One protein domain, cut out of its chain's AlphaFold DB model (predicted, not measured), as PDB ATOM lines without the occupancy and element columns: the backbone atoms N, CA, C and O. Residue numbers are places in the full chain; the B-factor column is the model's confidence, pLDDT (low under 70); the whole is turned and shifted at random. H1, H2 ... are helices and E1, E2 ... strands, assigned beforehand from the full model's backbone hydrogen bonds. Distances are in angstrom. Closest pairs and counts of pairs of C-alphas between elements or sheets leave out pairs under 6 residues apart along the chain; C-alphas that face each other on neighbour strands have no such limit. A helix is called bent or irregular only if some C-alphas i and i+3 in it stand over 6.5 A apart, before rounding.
ATOM      1  N   GLY A   5     -33.519 -15.204 -13.107       82.62
ATOM      2  CA  GLY A   5     -33.785 -14.179 -12.095       82.62
ATOM      3  C   GLY A   5     -33.447 -14.655 -10.681       82.62
ATOM      4  O   GLY A   5     -32.802 -13.925  -9.938       82.62
ATOM      5  N   GLN A   6     -33.786 -15.903 -10.334       87.12
ATOM      6  CA  GLN A   6     -33.429 -16.466  -9.031       87.12
ATOM      7  C   GLN A   6     -31.919 -16.683  -8.895       87.12
ATOM      8  O   GLN A   6     -31.351 -16.287  -7.886       87.12
ATOM      9  N   THR A   7     -31.249 -17.233  -9.911       90.12
ATOM     10  CA  THR A   7     -29.785 -17.402  -9.900       90.12
ATOM     11  C   THR A   7     -29.067 -16.061  -9.738       90.12
ATOM     12  O   THR A   7     -28.103 -15.956  -8.982       90.12
ATOM     13  N   ALA A   8     -29.552 -15.014 -10.411       91.19
ATOM     14  CA  ALA A   8     -29.006 -13.674 -10.264       91.19
ATOM     15  C   ALA A   8     -29.297 -13.067  -8.884       91.19
ATOM     16  O   ALA A   8     -28.426 -12.397  -8.331       91.19
ATOM     17  N   ALA A   9     -30.474 -13.328  -8.307       93.56
ATOM     18  CA  ALA A   9     -30.800 -12.920  -6.944       93.56
ATOM     19  C   ALA A   9     -29.871 -13.594  -5.929       93.56
ATOM     20  O   ALA A   9     -29.315 -12.921  -5.065       93.56
ATOM     21  N   ASP A  10     -29.640 -14.902  -6.078       96.06
ATOM     22  CA  ASP A  10     -28.732 -15.676  -5.233       96.06
ATOM     23  C   ASP A  10     -27.309 -15.107  -5.289       96.06
ATOM     24  O   ASP A  10     -26.679 -14.876  -4.255       96.06
ATOM     25  N   ALA A  11     -26.816 -14.830  -6.501       95.81
ATOM     26  CA  ALA A  11     -25.508 -14.222  -6.708       95.81
ATOM     27  C   ALA A  11     -25.428 -12.816  -6.099       95.81
ATOM     28  O   ALA A  11     -24.421 -12.483  -5.476       95.81
ATOM     29  N   ALA A  12     -26.476 -12.001  -6.247       96.12
ATOM     30  CA  ALA A  12     -26.539 -10.659  -5.679       96.12
ATOM     31  C   ALA A  12     -26.534 -10.684  -4.142       96.12
ATOM     32  O   ALA A  12     -25.774  -9.936  -3.533       96.12
ATOM     33  N   ALA A  13     -27.311 -11.575  -3.517       96.25
ATOM     34  CA  ALA A  13     -27.359 -11.721  -2.062       96.25
ATOM     35  C   ALA A  13     -26.016 -12.215  -1.491       96.25
ATOM     36  O   ALA A  13     -25.519 -11.669  -0.508       96.25
ATOM     37  N   ILE A  14     -25.372 -13.192  -2.142       95.88
ATOM     38  CA  ILE A  14     -24.019 -13.641  -1.764       95.88
ATOM     39  C   ILE A  14     -22.991 -12.516  -1.965       95.88
ATOM     40  O   ILE A  14     -22.109 -12.303  -1.129       95.88
ATOM     41  N   GLY A  15     -23.106 -11.781  -3.072       94.12
ATOM     42  CA  GLY A  15     -22.252 -10.646  -3.396       94.12
ATOM     43  C   GLY A  15     -22.330  -9.540  -2.349       94.12
ATOM     44  O   GLY A  15     -21.290  -9.022  -1.946       94.12
ATOM     45  N   ALA A  16     -23.533  -9.246  -1.852       92.88
ATOM     46  CA  ALA A  16     -23.773  -8.238  -0.825       92.88
ATOM     47  C   ALA A  16     -22.940  -8.475   0.446       92.88
ATOM     48  O   ALA A  16     -22.365  -7.538   0.989       92.88
ATOM     49  N   LEU A  17     -22.798  -9.733   0.873       92.31
ATOM     50  CA  LEU A  17     -22.041 -10.113   2.074       92.31
ATOM     51  C   LEU A  17     -20.534 -10.288   1.844       92.31
ATOM     52  O   LEU A  17     -19.780 -10.465   2.801       92.31
ATOM     53  N   THR A  18     -20.069 -10.247   0.593       91.56
ATOM     54  CA  THR A  18     -18.649 -10.458   0.274       91.56
ATOM     55  C   THR A  18     -17.724  -9.420   0.927       91.56
ATOM     56  O   THR A  18     -16.735  -9.849   1.518       91.56
ATOM     57  N   PRO A  19     -18.025  -8.102   0.915       88.94
ATOM     58  CA  PRO A  19     -17.208  -7.113   1.623       88.94
ATOM     59  C   PRO A  19     -17.078  -7.409   3.122       88.94
ATOM     60  O   PRO A  19     -15.986  -7.317   3.679       88.94
ATOM     61  N   LEU A  20     -18.176  -7.834   3.760       87.94
ATOM     62  CA  LEU A  20     -18.200  -8.133   5.190       87.94
ATOM     63  C   LEU A  20     -17.361  -9.371   5.526       87.94
ATOM     64  O   LEU A  20     -16.527  -9.339   6.429       87.94
ATOM     65  N   ARG A  21     -17.524 -10.451   4.750       91.81
ATOM     66  CA  ARG A  21     -16.719 -11.671   4.890       91.81
ATOM     67  C   ARG A  21     -15.232 -11.383   4.709       91.81
ATOM     68  O   ARG A  21     -14.415 -11.871   5.484       91.81
ATOM     69  N   ASP A  22     -14.876 -10.632   3.673       89.50
ATOM     70  CA  ASP A  22     -13.481 -10.350   3.352       89.50
ATOM     71  C   ASP A  22     -12.817  -9.527   4.471       89.50
ATOM     72  O   ASP A  22     -11.656  -9.782   4.800       89.50
ATOM     73  N   LYS A  23     -13.560  -8.630   5.140       87.69
ATOM     74  CA  LYS A  23     -13.063  -7.969   6.353       87.69
ATOM     75  C   LYS A  23     -12.937  -8.924   7.542       87.69
ATOM     76  O   LYS A  23     -11.909  -8.899   8.211       87.69
ATOM     77  N   ALA A  24     -13.926  -9.783   7.789       89.69
ATOM     78  CA  ALA A  24     -13.841 -10.785   8.855       89.69
ATOM     79  C   ALA A  24     -12.597 -11.678   8.692       89.69
ATOM     80  O   ALA A  24     -11.866 -11.924   9.648       89.69
ATOM     81  N   ILE A  25     -12.287 -12.082   7.457       91.62
ATOM     82  CA  ILE A  25     -11.053 -12.806   7.140       91.62
ATOM     83  C   ILE A  25      -9.816 -11.960   7.471       91.62
ATOM     84  O   ILE A  25      -8.899 -12.463   8.116       91.62
ATOM     85  N   LEU A  26      -9.781 -10.691   7.053       88.19
ATOM     86  CA  LEU A  26      -8.649  -9.798   7.314       88.19
ATOM     87  C   LEU A  26      -8.394  -9.609   8.816       88.19
ATOM     88  O   LEU A  26      -7.245  -9.614   9.250       88.19
ATOM     89  N   LEU A  27      -9.451  -9.471   9.617       87.56
ATOM     90  CA  LEU A  27      -9.341  -9.362  11.072       87.56
ATOM     91  C   LEU A  27      -8.713 -10.601  11.680       87.56
ATOM     92  O   LEU A  27      -7.723 -10.492  12.403       87.56
ATOM     93  N   ALA A  28      -9.240 -11.763  11.301       89.62
ATOM     94  CA  ALA A  28      -8.741 -13.043  11.758       89.62
ATOM     95  C   ALA A  28      -7.264 -13.242  11.379       89.62
ATOM     96  O   ALA A  28      -6.472 -13.716  12.188       89.62
ATOM     97  N   GLN A  29      -6.868 -12.822  10.173       89.25
ATOM     98  CA  GLN A  29      -5.475 -12.850   9.713       89.25
ATOM     99  C   GLN A  29      -4.563 -11.852  10.429       89.25
ATOM    100  O   GLN A  29      -3.349 -12.000  10.344       89.25
ATOM    101  N   ASN A  30      -5.122 -10.865  11.125       87.00
ATOM    102  CA  ASN A  30      -4.388  -9.891  11.927       87.00
ATOM    103  C   ASN A  30      -4.458 -10.203  13.433       87.00
ATOM    104  O   ASN A  30      -4.012  -9.390  14.236       87.00
ATOM    105  N   GLY A  31      -5.016 -11.357  13.815       86.44
ATOM    106  CA  GLY A  31      -5.134 -11.778  15.214       86.44
ATOM    107  C   GLY A  31      -6.289 -11.136  15.977       86.44
ATOM    108  O   GLY A  31      -6.367 -11.299  17.191       86.44
ATOM    109  N   ASN A  32      -7.188 -10.436  15.286       85.19
ATOM    110  CA  ASN A  32      -8.370  -9.825  15.885       85.19
ATOM    111  C   ASN A  32      -9.560 -10.783  15.792       85.19
ATOM    112  O   ASN A  32      -9.715 -11.474  14.781       85.19
ATOM    113  N   ASP A  33     -10.409 -10.806  16.823       83.56
ATOM    114  CA  ASP A  33     -11.648 -11.585  16.801       83.56
ATOM    115  C   ASP A  33     -12.562 -11.064  15.678       83.56
ATOM    116  O   ASP A  33     -12.917  -9.887  15.667       83.56
ATOM    117  N   PRO A  34     -12.935 -11.894  14.696       86.19
ATOM    118  CA  PRO A  34     -13.819 -11.472  13.624       86.19
ATOM    119  C   PRO A  34     -15.305 -11.557  14.000       86.19
ATOM    120  O   PRO A  34     -16.139 -11.289  13.141       86.19
ATOM    121  N   ASN A  35     -15.659 -11.985  15.218       80.50
ATOM    122  CA  ASN A  35     -17.039 -12.114  15.684       80.50
ATOM    123  C   ASN A  35     -17.541 -10.867  16.403       80.50
ATOM    124  O   ASN A  35     -16.767 -10.125  17.003       80.50
ATOM    125  N   GLY A  36     -18.870 -10.696  16.387       74.19
ATOM    126  CA  GLY A  36     -19.572  -9.657  17.138       74.19
ATOM    127  C   GLY A  36     -18.848  -8.320  17.060       74.19
ATOM    128  O   GLY A  36     -18.622  -7.790  15.976       74.19
ATOM    129  N   LEU A  37     -18.421  -7.833  18.218       61.91
ATOM    130  CA  LEU A  37     -17.712  -6.577  18.350       61.91
ATOM    131  C   LEU A  37     -16.451  -6.437  17.483       61.91
ATOM    132  O   LEU A  37     -16.262  -5.401  16.852       61.91
ATOM    133  N   GLY A  38     -15.581  -7.442  17.425       62.03
ATOM    134  CA  GLY A  38     -14.294  -7.265  16.752       62.03
ATOM    135  C   GLY A  38     -14.437  -7.002  15.244       62.03
ATOM    136  O   GLY A  38     -13.604  -6.315  14.650       62.03
ATOM    137  N   LEU A  39     -15.550  -7.430  14.629       72.75
ATOM    138  CA  LEU A  39     -15.900  -7.030  13.262       72.75
ATOM    139  C   LEU A  39     -16.381  -5.583  13.175       72.75
ATOM    140  O   LEU A  39     -15.996  -4.867  12.254       72.75
ATOM    141  N   TRP A  40     -17.185  -5.147  14.135       68.19
ATOM    142  CA  TRP A  40     -17.723  -3.793  14.194       68.19
ATOM    143  C   TRP A  40     -16.662  -2.724  14.450       68.19
ATOM    144  O   TRP A  40     -16.686  -1.683  13.803       68.19
ATOM    145  N   GLU A  41     -15.681  -2.984  15.317       62.25
ATOM    146  CA  GLU A  41     -14.587  -2.030  15.566       62.25
ATOM    147  C   GLU A  41     -13.744  -1.769  14.312       62.25
ATOM    148  O   GLU A  41     -13.176  -0.691  14.143       62.25
ATOM    149  N   ALA A  42     -13.673  -2.746  13.409       63.97
ATOM    150  CA  ALA A  42     -12.837  -2.658  12.225       63.97
ATOM    151  C   ALA A  42     -13.594  -2.335  10.933       63.97
ATOM    152  O   ALA A  42     -12.959  -1.924   9.954       63.97
ATOM    153  N   VAL A  43     -14.910  -2.553  10.879       63.19
ATOM    154  CA  VAL A  43     -15.755  -2.181   9.739       63.19
ATOM    155  C   VAL A  43     -16.486  -0.887  10.082       63.19
ATOM    156  O   VAL A  43     -17.587  -0.908  10.613       63.19
ATOM    157  N   THR A  44     -15.902   0.249   9.704       55.31
ATOM    158  CA  THR A  44     -16.515   1.581   9.873       55.31
ATOM    159  C   THR A  44     -17.794   1.788   9.053       55.31
ATOM    160  O   THR A  44     -18.494   2.771   9.261       55.31
ATOM    161  N   ASP A  45     -18.090   0.869   8.127       56.09
ATOM    162  CA  ASP A  45     -19.168   0.977   7.139       56.09
ATOM    163  C   ASP A  45     -20.250  -0.105   7.292       56.09
ATOM    164  O   ASP A  45     -21.124  -0.226   6.429       56.09
ATOM    165  N   ILE A  46     -20.214  -0.921   8.352       55.94
ATOM    166  CA  ILE A  46     -21.256  -1.935   8.551       55.94
ATOM    167  C   ILE A  46     -22.596  -1.235   8.837       55.94
ATOM    168  O   ILE A  46     -23.640  -1.678   8.363       55.94
ATOM    169  N   ASP A  47     -22.556  -0.080   9.506       51.09
ATOM    170  CA  ASP A  47     -23.665   0.832   9.813       51.09
ATOM    171  C   ASP A  47     -24.264   1.456   8.549       51.09
ATOM    172  O   ASP A  47     -25.454   1.768   8.508       51.09
ATOM    173  N   THR A  48     -23.448   1.652   7.505       51.28
ATOM    174  CA  THR A  48     -23.891   2.351   6.295       51.28
ATOM    175  C   THR A  48     -24.544   1.437   5.280       51.28
ATOM    176  O   THR A  48     -25.135   1.992   4.360       51.28
ATOM    177  N   ALA A  49     -24.469   0.101   5.445       50.78
ATOM    178  CA  ALA A  49     -25.243  -0.986   4.808       50.78
ATOM    179  C   ALA A  49     -25.512  -0.935   3.280       50.78
ATOM    180  O   ALA A  49     -25.976  -1.906   2.692       50.78
ATOM    181  N   GLY A  50     -25.184   0.142   2.582       59.78
ATOM    182  CA  GLY A  50     -25.969   0.594   1.443       59.78
ATOM    183  C   GLY A  50     -25.119   1.136   0.309       59.78
ATOM    184  O   GLY A  50     -25.572   1.113  -0.826       59.78
ATOM    185  N   ALA A  51     -23.866   1.539   0.545       69.12
ATOM    186  CA  ALA A  51     -22.963   1.883  -0.552       69.12
ATOM    187  C   ALA A  51     -22.147   0.662  -0.998       69.12
ATOM    188  O   ALA A  51     -22.330   0.175  -2.113       69.12
ATOM    189  N   ALA A  52     -21.287   0.122  -0.130       81.25
ATOM    190  CA  ALA A  52     -20.379  -0.970  -0.491       81.25
ATOM    191  C   ALA A  52     -21.110  -2.301  -0.744       81.25
ATOM    192  O   ALA A  52     -20.855  -2.967  -1.751       81.25
ATOM    193  N   HIS A  53     -22.054  -2.673   0.126       87.00
ATOM    194  CA  HIS A  53     -22.826  -3.916  -0.002       87.00
ATOM    195  C   HIS A  53     -23.772  -3.882  -1.202       87.00
ATOM    196  O   HIS A  53     -23.779  -4.816  -2.002       87.00
ATOM    197  N   THR A  54     -24.500  -2.781  -1.399       89.44
ATOM    198  CA  THR A  54     -25.333  -2.575  -2.593       89.44
ATOM    199  C   THR A  54     -24.499  -2.516  -3.866       89.44
ATOM    200  O   THR A  54     -24.895  -3.104  -4.870       89.44
ATOM    201  N   ALA A  55     -23.335  -1.855  -3.863       89.81
ATOM    202  CA  ALA A  55     -22.446  -1.831  -5.024       89.81
ATOM    203  C   ALA A  55     -21.935  -3.236  -5.367       89.81
ATOM    204  O   ALA A  55     -21.967  -3.630  -6.536       89.81
ATOM    205  N   ALA A  56     -21.537  -4.019  -4.360       92.31
ATOM    206  CA  ALA A  56     -21.163  -5.415  -4.547       92.31
ATOM    207  C   ALA A  56     -22.349  -6.227  -5.091       92.31
ATOM    208  O   ALA A  56     -22.235  -6.844  -6.149       92.31
ATOM    209  N   ALA A  57     -23.520  -6.168  -4.453       94.25
ATOM    210  CA  ALA A  57     -24.727  -6.859  -4.909       94.25
ATOM    211  C   ALA A  57     -25.088  -6.501  -6.358       94.25
ATOM    212  O   ALA A  57     -25.390  -7.387  -7.159       94.25
ATOM    213  N   ARG A  58     -24.978  -5.219  -6.723       94.06
ATOM    214  CA  ARG A  58     -25.188  -4.715  -8.084       94.06
ATOM    215  C   ARG A  58     -24.193  -5.322  -9.066       94.06
ATOM    216  O   ARG A  58     -24.620  -5.865 -10.076       94.06
ATOM    217  N   GLN A  59     -22.901  -5.344  -8.739       94.75
ATOM    218  CA  GLN A  59     -21.876  -5.966  -9.582       94.75
ATOM    219  C   GLN A  59     -22.140  -7.467  -9.811       94.75
ATOM    220  O   GLN A  59     -21.900  -7.991 -10.902       94.75
ATOM    221  N   TYR A  60     -22.606  -8.188  -8.790       95.81
ATOM    222  CA  TYR A  60     -22.958  -9.603  -8.922       95.81
ATOM    223  C   TYR A  60     -24.252  -9.806  -9.720       95.81
ATOM    224  O   TYR A  60     -24.280 -10.685 -10.581       95.81
ATOM    225  N   ALA A  61     -25.284  -8.983  -9.509       92.38
ATOM    226  CA  ALA A  61     -26.498  -8.997 -10.326       92.38
ATOM    227  C   ALA A  61     -26.169  -8.732 -11.805       92.38
ATOM    228  O   ALA A  61     -26.592  -9.490 -12.680       92.38
ATOM    229  N   ASP A  62     -25.341  -7.717 -12.070       90.50
ATOM    230  CA  ASP A  62     -24.956  -7.287 -13.413       90.50
ATOM    231  C   ASP A  62     -24.220  -8.387 -14.178       90.50
ATOM    232  O   ASP A  62     -24.549  -8.645 -15.337       90.50
ATOM    233  N   ARG A  63     -23.281  -9.078 -13.514       92.12
ATOM    234  CA  ARG A  63     -22.568 -10.242 -14.070       92.12
ATOM    235  C   ARG A  63     -23.482 -11.436 -14.357       92.12
ATOM    236  O   ARG A  63     -23.110 -12.299 -15.141       92.12
ATOM    237  N   ASN A  64     -24.670 -11.472 -13.753       89.69
ATOM    238  CA  ASN A  64     -25.680 -12.511 -13.950       89.69
ATOM    239  C   ASN A  64     -26.879 -12.014 -14.786       89.69
ATOM    240  O   ASN A  64     -27.988 -12.539 -14.664       89.69
ATOM    241  N   GLY A  65     -26.682 -10.992 -15.629       85.69
ATOM    242  CA  GLY A  65     -27.696 -10.528 -16.587       85.69
ATOM    243  C   GLY A  65     -28.934  -9.905 -15.936       85.69
ATOM    244  O   GLY A  65     -30.019  -9.905 -16.516       85.69
ATOM    245  N   SER A  66     -28.804  -9.401 -14.709       88.81
ATOM    246  CA  SER A  66     -29.896  -8.778 -13.958       88.81
ATOM    247  C   SER A  66     -29.462  -7.443 -13.370       88.81
ATOM    248  O   SER A  66     -28.280  -7.145 -13.260       88.81
ATOM    249  N   ARG A  67     -30.428  -6.607 -13.014       90.00
ATOM    250  CA  ARG A  67     -30.239  -5.340 -12.316       90.00
ATOM    251  C   ARG A  67     -30.765  -5.487 -10.892       90.00
ATOM    252  O   ARG A  67     -31.869  -5.988 -10.695       90.00
ATOM    253  N   LEU A  68     -30.002  -4.996  -9.920       91.06
ATOM    254  CA  LEU A  68     -30.470  -4.855  -8.541       91.06
ATOM    255  C   LEU A  68     -31.612  -3.823  -8.463       91.06
ATOM    256  O   LEU A  68     -31.520  -2.736  -9.042       91.06
ATOM    257  N   ILE A  69     -32.686  -4.177  -7.764       90.06
ATOM    258  CA  ILE A  69     -33.853  -3.329  -7.523       90.06
ATOM    259  C   ILE A  69     -33.768  -2.783  -6.100       90.06
ATOM    260  O   ILE A  69     -33.871  -3.550  -5.147       90.06
ATOM    261  N   GLY A  70     -33.604  -1.464  -5.983       86.25
ATOM    262  CA  GLY A  70     -33.383  -0.795  -4.702       86.25
ATOM    263  C   GLY A  70     -32.013  -1.111  -4.101       86.25
ATOM    264  O   GLY A  70     -31.074  -1.476  -4.821       86.25
ATOM    265  N   ASP A  71     -31.935  -0.956  -2.784       88.19
ATOM    266  CA  ASP A  71     -30.775  -1.310  -1.977       88.19
ATOM    267  C   ASP A  71     -30.919  -2.719  -1.393       88.19
ATOM    268  O   ASP A  71     -31.980  -3.351  -1.451       88.19
ATOM    269  N   VAL A  72     -29.819  -3.242  -0.859       89.44
ATOM    270  CA  VAL A  72     -29.832  -4.506  -0.122       89.44
ATOM    271  C   VAL A  72     -30.509  -4.282   1.228       89.44
ATOM    272  O   VAL A  72     -30.157  -3.349   1.942       89.44
ATOM    273  N   ASN A  73     -31.447  -5.156   1.599       89.00
ATOM    274  CA  ASN A  73     -32.032  -5.120   2.937       89.00
ATOM    275  C   ASN A  73     -31.137  -5.888   3.914       89.00
ATOM    276  O   ASN A  73     -30.842  -7.059   3.669       89.00
ATOM    277  N   VAL A  74     -30.714  -5.250   5.003       87.12
ATOM    278  CA  VAL A  74     -29.857  -5.858   6.029       87.12
ATOM    279  C   VAL A  74     -30.702  -6.177   7.258       87.12
ATOM    280  O   VAL A  74     -31.512  -5.369   7.699       87.12
ATOM    281  N   THR A  75     -30.534  -7.374   7.809       85.75
ATOM    282  CA  THR A  75     -31.284  -7.857   8.975       85.75
ATOM    283  C   THR A  75     -30.363  -8.575   9.962       85.75
ATOM    284  O   THR A  75     -29.224  -8.937   9.646       85.75
ATOM    285  N   GLY A  76     -30.874  -8.763  11.177       79.81
ATOM    286  CA  GLY A  76     -30.189  -9.384  12.302       79.81
ATOM    287  C   GLY A  76     -29.360  -8.373  13.087       79.81
ATOM    288  O   GLY A  76     -28.786  -7.454  12.516       79.81
ATOM    289  N   ARG A  77     -29.240  -8.563  14.407       75.94
ATOM    290  CA  ARG A  77     -28.524  -7.630  15.307       75.94
ATOM    291  C   ARG A  77     -27.064  -7.366  14.917       75.94
ATOM    292  O   ARG A  77     -26.515  -6.345  15.292       75.94
ATOM    293  N   LEU A  78     -26.428  -8.299  14.212       78.44
ATOM    294  CA  LEU A  78     -25.037  -8.181  13.764       78.44
ATOM    295  C   LEU A  78     -24.904  -7.726  12.303       78.44
ATOM    296  O   LEU A  78     -23.789  -7.516  11.844       78.44
ATOM    297  N   GLY A  79     -26.011  -7.602  11.563       82.62
ATOM    298  CA  GLY A  79     -25.993  -7.238  10.141       82.62
ATOM    299  C   GLY A  79     -25.462  -8.339   9.222       82.62
ATOM    300  O   GLY A  79     -24.989  -8.071   8.120       82.62
ATOM    301  N   TYR A  80     -25.498  -9.597   9.675       88.75
ATOM    302  CA  TYR A  80     -24.914 -10.730   8.946       88.75
ATOM    303  C   TYR A  80     -25.874 -11.359   7.942       88.75
ATOM    304  O   TYR A  80     -25.462 -12.251   7.202       88.75
ATOM    305  N   THR A  81     -27.122 -10.898   7.881       91.69
ATOM    306  CA  THR A  81     -28.135 -11.407   6.960       91.69
ATOM    307  C   THR A  81     -28.549 -10.303   5.999       91.69
ATOM    308  O   THR A  81     -28.903  -9.204   6.411       91.69
ATOM    309  N   MET A  82     -28.508 -10.592   4.699       92.31
ATOM    310  CA  MET A  82     -28.778  -9.624   3.642       92.31
ATOM    311  C   MET A  82     -29.714 -10.200   2.586       92.31
ATOM    312  O   MET A  82     -29.533 -11.331   2.129       92.31
ATOM    313  N   LYS A  83     -30.679  -9.396   2.145       93.75
ATOM    314  CA  LYS A  83     -31.597  -9.717   1.056       93.75
ATOM    315  C   LYS A  83     -31.361  -8.810  -0.136       93.75
ATOM    316  O   LYS A  83     -31.377  -7.588  -0.024       93.75
ATOM    317  N   ALA A  84     -31.225  -9.428  -1.301       94.25
ATOM    318  CA  ALA A  84     -31.146  -8.735  -2.575       94.25
ATOM    319  C   ALA A  84     -32.369  -9.074  -3.426       94.25
ATOM    320  O   ALA A  84     -32.785 -10.234  -3.503       94.25
ATOM    321  N   THR A  85     -32.915  -8.062  -4.096       93.12
ATOM    322  CA  THR A  85     -33.974  -8.223  -5.095       93.12
ATOM    323  C   THR A  85     -33.452  -7.760  -6.442       93.12
ATOM    324  O   THR A  85     -32.821  -6.711  -6.544       93.12
ATOM    325  N   VAL A  86     -33.696  -8.544  -7.485       91.06
ATOM    326  CA  VAL A  86     -33.226  -8.254  -8.839       91.06
ATOM    327  C   VAL A  86     -34.359  -8.382  -9.847       91.06
ATOM    328  O   VAL A  86     -35.323  -9.122  -9.641       91.06
ATOM    329  N   ALA A  87     -34.196  -7.702 -10.974       85.81
ATOM    330  CA  ALA A  87     -34.965  -7.933 -12.186       85.81
ATOM    331  C   ALA A  87     -34.006  -8.267 -13.327       85.81
ATOM    332  O   ALA A  87     -32.925  -7.685 -13.417       85.81
ATOM    333  N   THR A  88     -34.376  -9.188 -14.208       81.19
ATOM    334  CA  THR A  88     -33.565  -9.513 -15.381       81.19
ATOM    335  C   THR A  88     -33.431  -8.287 -16.283       81.19
ATOM    336  O   THR A  88     -34.384  -7.525 -16.448       81.19
ATOM    337  N   LYS A  89     -32.237  -8.074 -16.851       73.56
ATOM    338  CA  LYS A  89     -32.000  -7.008 -17.844       73.56
ATOM    339  C   LYS A  89     -32.665  -7.340 -19.173       73.56
ATOM    340  O   LYS A  89     -33.147  -6.449 -19.863       73.56
ATOM    341  N   ASP A  90     -32.716  -8.631 -19.470       70.25
ATOM    342  CA  ASP A  90     -33.262  -9.161 -20.705       70.25
ATOM    343  C   ASP A  90     -34.733  -9.509 -20.525       70.25
ATOM    344  O   ASP A  90     -35.164  -9.977 -19.457       70.25
ATOM    345  N   SER A 133     -35.759 -12.732  -5.631       92.50
ATOM    346  CA  SER A 133     -35.201 -12.280  -4.366       92.50
ATOM    347  C   SER A 133     -34.484 -13.451  -3.723       92.50
ATOM    348  O   SER A 133     -34.923 -14.598  -3.816       92.50
ATOM    349  N   ALA A 134     -33.368 -13.165  -3.075       95.88
ATOM    350  CA  ALA A 134     -32.642 -14.153  -2.305       95.88
ATOM    351  C   ALA A 134     -32.126 -13.516  -1.030       95.88
ATOM    352  O   ALA A 134     -31.881 -12.310  -0.975       95.88
ATOM    353  N   ILE A 135     -31.966 -14.357  -0.019       96.00
ATOM    354  CA  ILE A 135     -31.454 -13.970   1.283       96.00
ATOM    355  C   ILE A 135     -30.203 -14.803   1.507       96.00
ATOM    356  O   ILE A 135     -30.204 -16.019   1.287       96.00
ATOM    357  N   ALA A 136     -29.129 -14.146   1.909       96.62
ATOM    358  CA  ALA A 136     -27.880 -14.780   2.266       96.62
ATOM    359  C   ALA A 136     -27.491 -14.379   3.686       96.62
ATOM    360  O   ALA A 136     -27.844 -13.301   4.154       96.62
ATOM    361  N   GLN A 137     -26.755 -15.255   4.359       94.81
ATOM    362  CA  GLN A 137     -26.248 -15.043   5.702       94.81
ATOM    363  C   GLN A 137     -24.755 -15.370   5.764       94.81
ATOM    364  O   GLN A 137     -24.312 -16.398   5.239       94.81
ATOM    365  N   LEU A 138     -23.988 -14.498   6.417       93.19
ATOM    366  CA  LEU A 138     -22.596 -14.719   6.775       93.19
ATOM    367  C   LEU A 138     -22.536 -15.552   8.056       93.19
ATOM    368  O   LEU A 138     -23.053 -15.172   9.101       93.19
ATOM    369  N   GLN A 139     -21.882 -16.701   7.959       92.06
ATOM    370  CA  GLN A 139     -21.609 -17.605   9.063       92.06
ATOM    371  C   GLN A 139     -20.133 -17.494   9.415       92.06
ATOM    372  O   GLN A 139     -19.262 -17.959   8.670       92.06
ATOM    373  N   LEU A 140     -19.875 -16.854  10.548       90.50
ATOM    374  CA  LEU A 140     -18.543 -16.776  11.119       90.50
ATOM    375  C   LEU A 140     -18.229 -18.061  11.899       90.50
ATOM    376  O   LEU A 140     -19.123 -18.626  12.536       90.50
ATOM    377  N   PRO A 141     -16.984 -18.554  11.836       91.69
ATOM    378  CA  PRO A 141     -16.545 -19.637  12.699       91.69
ATOM    379  C   PRO A 141     -16.391 -19.136  14.141       91.69
ATOM    380  O   PRO A 141     -16.069 -17.973  14.384       91.69
ATOM    381  N   GLU A 142     -16.530 -20.045  15.101       89.81
ATOM    382  CA  GLU A 142     -16.071 -19.779  16.462       89.81
ATOM    383  C   GLU A 142     -14.558 -19.536  16.442       89.81
ATOM    384  O   GLU A 142     -13.807 -20.323  15.851       89.81
ATOM    385  N   CYS A 143     -14.128 -18.434  17.053       89.56
ATOM    386  CA  CYS A 143     -12.732 -18.033  17.126       89.56
ATOM    387  C   CYS A 143     -12.297 -17.912  18.586       89.56
ATOM    388  O   CYS A 143     -12.986 -17.301  19.394       89.56
ATOM    389  N   VAL A 144     -11.141 -18.488  18.911       89.88
ATOM    390  CA  VAL A 144     -10.568 -18.502  20.257       89.88
ATOM    391  C   VAL A 144      -9.162 -17.923  20.203       89.88
ATOM    392  O   VAL A 144      -8.317 -18.382  19.427       89.88
ATOM    393  N   VAL A 145      -8.915 -16.912  21.034       89.12
ATOM    394  CA  VAL A 145      -7.592 -16.307  21.204       89.12
ATOM    395  C   VAL A 145      -6.782 -17.153  22.185       89.12
ATOM    396  O   VAL A 145      -7.193 -17.382  23.323       89.12
ATOM    397  N   GLU A 146      -5.618 -17.617  21.746       91.06
ATOM    398  CA  GLU A 146      -4.623 -18.248  22.606       91.06
ATOM    399  C   GLU A 146      -3.716 -17.165  23.187       91.06
ATOM    400  O   GLU A 146      -3.149 -16.354  22.450       91.06
ATOM    401  N   TYR A 147      -3.560 -17.168  24.506       88.88
ATOM    402  CA  TYR A 147      -2.752 -16.195  25.228       88.88
ATOM    403  C   TYR A 147      -1.482 -16.831  25.784       88.88
ATOM    404  O   TYR A 147      -1.483 -17.993  26.195       88.88
ATOM    405  N   SER A 148      -0.412 -16.041  25.855       90.69
ATOM    406  CA  SER A 148       0.799 -16.411  26.574       90.69
ATOM    407  C   SER A 148       0.488 -16.717  28.045       90.69
ATOM    408  O   SER A 148      -0.484 -16.190  28.608       90.69
ATOM    409  N   PRO A 149       1.354 -17.497  28.719       91.75
ATOM    410  CA  PRO A 149       1.427 -17.447  30.170       91.75
ATOM    411  C   PRO A 149       1.551 -15.988  30.645       91.75
ATOM    412  O   PRO A 149       2.092 -15.154  29.906       91.75
ATOM    413  N   PRO A 150       1.034 -15.667  31.842       90.56
ATOM    414  CA  PRO A 150       1.191 -14.335  32.405       90.56
ATOM    415  C   PRO A 150       2.677 -13.988  32.541       90.56
ATOM    416  O   PRO A 150       3.475 -14.814  32.988       90.56
ATOM    417  N   ASP A 151       3.037 -12.774  32.141       84.94
ATOM    418  CA  ASP A 151       4.354 -12.197  32.381       84.94
ATOM    419  C   ASP A 151       4.559 -11.919  33.893       84.94
ATOM    420  O   ASP A 151       3.628 -12.090  34.690       84.94
ATOM    421  N   PRO A 152       5.755 -11.489  34.342       89.88
ATOM    422  CA  PRO A 152       5.992 -11.157  35.752       89.88
ATOM    423  C   PRO A 152       5.073 -10.061  36.322       89.88
ATOM    424  O   PRO A 152       4.960  -9.943  37.539       89.88
ATOM    425  N   SER A 153       4.415  -9.276  35.464       83.44
ATOM    426  CA  SER A 153       3.423  -8.257  35.836       83.44
ATOM    427  C   SER A 153       1.984  -8.797  35.821       83.44
ATOM    428  O   SER A 153       1.048  -8.056  36.112       83.44
ATOM    429  N   GLY A 154       1.787 -10.076  35.488       81.75
ATOM    430  CA  GLY A 154       0.483 -10.726  35.369       81.75
ATOM    431  C   GLY A 154      -0.209 -10.536  34.014       81.75
ATOM    432  O   GLY A 154      -1.307 -11.068  33.825       81.75
ATOM    433  N   ASN A 155       0.400  -9.824  33.063       72.38
ATOM    434  CA  ASN A 155      -0.199  -9.547  31.759       72.38
ATOM    435  C   ASN A 155      -0.071 -10.747  30.827       72.38
ATOM    436  O   ASN A 155       0.935 -11.454  30.824       72.38
ATOM    437  N   ARG A 156      -1.081 -10.958  29.984       82.69
ATOM    438  CA  ARG A 156      -1.048 -11.978  28.936       82.69
ATOM    439  C   ARG A 156      -1.148 -11.320  27.573       82.69
ATOM    440  O   ARG A 156      -1.942 -10.401  27.389       82.69
ATOM    441  N   HIS A 157      -0.395 -11.835  26.612       82.69
ATOM    442  CA  HIS A 157      -0.412 -11.337  25.241       82.69
ATOM    443  C   HIS A 157      -0.963 -12.408  24.297       82.69
ATOM    444  O   HIS A 157      -0.686 -13.590  24.505       82.69
ATOM    445  N   PRO A 158      -1.755 -12.036  23.280       85.31
ATOM    446  CA  PRO A 158      -2.249 -12.994  22.300       85.31
ATOM    447  C   PRO A 158      -1.075 -13.573  21.499       85.31
ATOM    448  O   PRO A 158      -0.264 -12.833  20.941       85.31
ATOM    449  N   ILE A 159      -0.983 -14.900  21.440       93.12
ATOM    450  CA  ILE A 159       0.080 -15.633  20.731       93.12
ATOM    451  C   ILE A 159      -0.440 -16.408  19.521       93.12
ATOM    452  O   ILE A 159       0.338 -16.746  18.628       93.12
ATOM    453  N   ALA A 160      -1.742 -16.681  19.461       93.50
ATOM    454  CA  ALA A 160      -2.387 -17.222  18.276       93.50
ATOM    455  C   ALA A 160      -3.891 -16.926  18.282       93.50
ATOM    456  O   ALA A 160      -4.490 -16.702  19.332       93.50
ATOM    457  N   LEU A 161      -4.505 -16.970  17.104       92.69
ATOM    458  CA  LEU A 161      -5.956 -16.985  16.945       92.69
ATOM    459  C   LEU A 161      -6.354 -18.263  16.210       92.69
ATOM    460  O   LEU A 161      -5.817 -18.559  15.137       92.69
ATOM    461  N   HIS A 162      -7.307 -19.003  16.775       93.44
ATOM    462  CA  HIS A 162      -7.819 -20.249  16.212       93.44
ATOM    463  C   HIS A 162      -9.284 -20.087  15.841       93.44
ATOM    464  O   HIS A 162     -10.115 -19.920  16.722       93.44
ATOM    465  N   CYS A 163      -9.618 -20.174  14.557       93.00
ATOM    466  CA  CYS A 163     -10.991 -20.076  14.066       93.00
ATOM    467  C   CYS A 163     -11.424 -21.404  13.445       93.00
ATOM    468  O   CYS A 163     -10.772 -21.905  12.527       93.00
ATOM    469  N   GLY A 164     -12.516 -21.993  13.943       91.06
ATOM    470  CA  GLY A 164     -13.027 -23.279  13.458       91.06
ATOM    471  C   GLY A 164     -11.980 -24.400  13.515       91.06
ATOM    472  O   GLY A 164     -11.885 -25.203  12.588       91.06
ATOM    473  N   GLY A 165     -11.141 -24.399  14.558       90.31
ATOM    474  CA  GLY A 165     -10.044 -25.357  14.743       90.31
ATOM    475  C   GLY A 165      -8.803 -25.115  13.872       90.31
ATOM    476  O   GLY A 165      -7.900 -25.946  13.851       90.31
ATOM    477  N   VAL A 166      -8.732 -24.001  13.136       92.75
ATOM    478  CA  VAL A 166      -7.574 -23.629  12.310       92.75
ATOM    479  C   VAL A 166      -6.862 -22.435  12.926       92.75
ATOM    480  O   VAL A 166      -7.487 -21.402  13.143       92.75
ATOM    481  N   THR A 167      -5.549 -22.533  13.138       93.94
ATOM    482  CA  THR A 167      -4.724 -21.371  13.493       93.94
ATOM    483  C   THR A 167      -4.680 -20.406  12.313       93.94
ATOM    484  O   THR A 167      -4.033 -20.685  11.304       93.94
ATOM    485  N   VAL A 168      -5.413 -19.300  12.418       93.50
ATOM    486  CA  VAL A 168      -5.554 -18.287  11.361       93.50
ATOM    487  C   VAL A 168      -4.544 -17.154  11.494       93.50
ATOM    488  O   VAL A 168      -4.218 -16.520  10.493       93.50
ATOM    489  N   TRP A 169      -4.007 -16.951  12.697       94.19
ATOM    490  CA  TRP A 169      -2.951 -15.985  12.964       94.19
ATOM    491  C   TRP A 169      -2.007 -16.473  14.061       94.19
ATOM    492  O   TRP A 169      -2.426 -17.124  15.019       94.19
ATOM    493  N   ARG A 170      -0.724 -16.141  13.893       93.69
ATOM    494  CA  ARG A 170       0.364 -16.304  14.862       93.69
ATOM    495  C   ARG A 170       1.470 -15.295  14.519       93.69
ATOM    496  O   ARG A 170       1.777 -15.159  13.330       93.69
ATOM    497  N   PRO A 171       2.112 -14.633  15.497       89.62
ATOM    498  CA  PRO A 171       3.252 -13.758  15.237       89.62
ATOM    499  C   PRO A 171       4.360 -14.482  14.455       89.62
ATOM    500  O   PRO A 171       4.789 -15.566  14.846       89.62
ATOM    501  N   GLY A 172       4.789 -13.912  13.325       85.50
ATOM    502  CA  GLY A 172       5.810 -14.508  12.447       85.50
ATOM    503  C   GLY A 172       5.398 -15.816  11.750       85.50
ATOM    504  O   GLY A 172       6.232 -16.453  11.110       85.50
ATOM    505  N   GLY A 173       4.136 -16.237  11.877       83.81
ATOM    506  CA  GLY A 173       3.611 -17.449  11.257       83.81
ATOM    507  C   GLY A 173       3.292 -17.274   9.771       83.81
ATOM    508  O   GLY A 173       3.024 -16.173   9.293       83.81
ATOM    509  N   ALA A 174       3.281 -18.387   9.034       83.56
ATOM    510  CA  ALA A 174       2.832 -18.394   7.646       83.56
ATOM    511  C   ALA A 174       1.326 -18.091   7.551       83.56
ATOM    512  O   ALA A 174       0.525 -18.621   8.324       83.56
ATOM    513  N   LEU A 175       0.937 -17.276   6.567       83.06
ATOM    514  CA  LEU A 175      -0.468 -16.960   6.315       83.06
ATOM    515  C   LEU A 175      -1.232 -18.200   5.838       83.06
ATOM    516  O   LEU A 175      -0.782 -18.943   4.962       83.06
ATOM    517  N   VAL A 176      -2.439 -18.387   6.370       89.31
ATOM    518  CA  VAL A 176      -3.367 -19.409   5.877       89.31
ATOM    519  C   VAL A 176      -3.837 -19.043   4.468       89.31
ATOM    520  O   VAL A 176      -4.121 -17.881   4.172       89.31
ATOM    521  N   SER A 177      -3.946 -20.039   3.582       89.81
ATOM    522  CA  SER A 177      -4.388 -19.805   2.207       89.81
ATOM    523  C   SER A 177      -5.803 -19.216   2.154       89.81
ATOM    524  O   SER A 177      -6.705 -19.632   2.888       89.81
ATOM    525  N   ARG A 178      -6.026 -18.284   1.217       84.94
ATOM    526  CA  ARG A 178      -7.331 -17.629   1.025       84.94
ATOM    527  C   ARG A 178      -8.462 -18.642   0.826       84.94
ATOM    528  O   ARG A 178      -9.528 -18.465   1.396       84.94
ATOM    529  N   GLY A 179      -8.231 -19.727   0.082       87.94
ATOM    530  CA  GLY A 179      -9.232 -20.783  -0.124       87.94
ATOM    531  C   GLY A 179      -9.649 -21.495   1.169       87.94
ATOM    532  O   GLY A 179     -10.833 -21.746   1.377       87.94
ATOM    533  N   ARG A 180      -8.701 -21.761   2.080       90.25
ATOM    534  CA  ARG A 180      -9.009 -22.362   3.386       90.25
ATOM    535  C   ARG A 180      -9.788 -21.396   4.278       90.25
ATOM    536  O   ARG A 180     -10.736 -21.821   4.925       90.25
ATOM    537  N   LEU A 181      -9.447 -20.106   4.253       89.44
ATOM    538  CA  LEU A 181     -10.187 -19.064   4.975       89.44
ATOM    539  C   LEU A 181     -11.611 -18.898   4.426       89.44
ATOM    540  O   LEU A 181     -12.565 -18.890   5.196       89.44
ATOM    541  N   MET A 182     -11.794 -18.891   3.106       89.44
ATOM    542  CA  MET A 182     -13.125 -18.851   2.479       89.44
ATOM    543  C   MET A 182     -14.012 -20.046   2.864       89.44
ATOM    544  O   MET A 182     -15.234 -19.919   2.908       89.44
ATOM    545  N   ASN A 183     -13.411 -21.197   3.181       91.31
ATOM    546  CA  ASN A 183     -14.135 -22.365   3.686       91.31
ATOM    547  C   ASN A 183     -14.498 -22.266   5.174       91.31
ATOM    548  O   ASN A 183     -15.370 -23.013   5.615       91.31
ATOM    549  N   LEU A 184     -13.852 -21.392   5.948       92.06
ATOM    550  CA  LEU A 184     -14.182 -21.141   7.355       92.06
ATOM    551  C   LEU A 184     -15.267 -20.063   7.480       92.06
ATOM    552  O   LEU A 184     -16.255 -20.273   8.177       92.06
ATOM    553  N   PHE A 185     -15.115 -18.956   6.751       93.94
ATOM    554  CA  PHE A 185     -16.026 -17.809   6.759       93.94
ATOM    555  C   PHE A 185     -17.054 -17.949   5.630       93.94
ATOM    556  O   PHE A 185     -16.841 -17.493   4.504       93.94
ATOM    557  N   LYS A 186     -18.162 -18.642   5.899       94.44
ATOM    558  CA  LYS A 186     -19.099 -19.079   4.853       94.44
ATOM    559  C   LYS A 186     -20.200 -18.054   4.631       94.44
ATOM    560  O   LYS A 186     -20.759 -17.533   5.582       94.44
ATOM    561  N   ILE A 187     -20.594 -17.854   3.378       95.62
ATOM    562  CA  ILE A 187     -21.865 -17.201   3.046       95.62
ATOM    563  C   ILE A 187     -22.818 -18.291   2.564       95.62
ATOM    564  O   ILE A 187     -22.456 -19.086   1.693       95.62
ATOM    565  N   ARG A 188     -24.018 -18.359   3.138       95.56
ATOM    566  CA  ARG A 188     -25.044 -19.342   2.769       95.56
ATOM    567  C   ARG A 188     -26.335 -18.654   2.381       95.56
ATOM    568  O   ARG A 188     -26.721 -17.682   3.010       95.56
ATOM    569  N   LEU A 189     -27.023 -19.196   1.383       96.19
ATOM    570  CA  LEU A 189     -28.404 -18.810   1.110       96.19
ATOM    571  C   LEU A 189     -29.306 -19.366   2.212       96.19
ATOM    572  O   LEU A 189     -29.174 -20.533   2.587       96.19
ATOM    573  N   VAL A 190     -30.225 -18.541   2.701       95.50
ATOM    574  CA  VAL A 190     -31.185 -18.886   3.752       95.50
ATOM    575  C   VAL A 190     -32.609 -18.599   3.281       95.50
ATOM    576  O   VAL A 190     -32.831 -17.829   2.349       95.50
ATOM    577  N   ALA A 191     -33.588 -19.266   3.893       91.12
ATOM    578  CA  ALA A 191     -34.983 -19.182   3.459       91.12
ATOM    579  C   ALA A 191     -35.721 -17.943   3.988       91.12
ATOM    580  O   ALA A 191     -36.726 -17.541   3.405       91.12
TER     581      ALA A 191
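This is residues 5 to 90 and 133 to 191 of the 357 residues of the protein "NlpC/P60 domain-containing protein" of Actinomadura craniellae (UniProt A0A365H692). A bent helix, H1, runs along an elongated body: a strongly twisted sheet of five strands curls round its first arm, H1a, with H3 beside that arm, and a small sheet of three strands lies at the far end of its second arm, H1b. H2 packs on H1b, and the link from E5 to E6 reaches out to Pro 152, at one end of the longest axis. The printed part has 145 residues, with named elements in the order H1 H2 H3 E1 E2 E3 E4 E5 E6 E7 H4 E8, four helices and eight strands, in the class mixed, helices and strands. The larger sheet is branched, with antiparallel pairs; the smaller, E5 E6 E7, is antiparallel. The whole is only just compact, close to loose, with a radius of gyration of the C-alphas of 17.5 A, and spans 68 by 27 by 24 A.

H1, residues 5 to 29, was assigned as one helix by its hydrogen bonds but is bent: C-alphas 16 and 19 are 7.1 A apart. Its arms are H1a, residues 5 to 16, 16.2 A long from C-alpha 5 at (-33.785, -14.179, -12.095), and H1b, residues 19 to 29, 15.4 A. H2 is residues 37 to 42, and H3 residues 52 to 63, 16.6 A. E1 is residues 66 to 68, E2 73 to 75, E3 81 to 88, 23.1 A, and E4 133 to 139, 19.8 A. E5 is residues 143 to 147, E6 158 to 163, E7 166 to 169, H4 178 to 184, and E8 186 to 190, ending at C-alpha 190 at (-31.185, -18.886, 3.752).

H1a is on the branched sheet, its C-alpha 13 4.8 A from that of Ala 84 in E3, their closest pair. E1 and E2 lie on one side of E3, with N 67 and O 87 at 2.7 A and N 73 and O 83 at 2.9 A. E4 lies on the other side, with N 82 and O 136 at 2.8 A, and E8 is its further neighbour, with N 137 and O 188 at 2.8 A. H3 touches H1a, closest at the C-alphas of Ala 12 and Ala 57, 4.3 A, opposite ways at a shallow tilt of 33 degrees, only just short of steep. H2 touches H1b about perpendicular, at 79 degrees, closest at the C-alphas of Ala 24 and Leu 39, 6.1 A. H1b stands up from the sheet E5 E6 E7, a meander, each strand the antiparallel neighbour of the one before, with N 144 and O 162 at 2.8 A and N 163 and O 166 at 2.8 A. H4 only grazes that sheet. Every O i to N i+4 pair is within hydrogen-bond range in H1a, H1b, H3 and H4; in H2, 1 of 2 is.

The C-alphas farthest apart, those of Asp 90 and Pro 152, are 68.8 A apart. Residues 91 to 132 are not printed, and C-alphas 90 and 133 are 16.7 A apart across that cut. Of the links that are printed whole, none is long. The mean pLDDT of the printed part is 86.3; residues 37 to 38 and 40 to 51 are under 70.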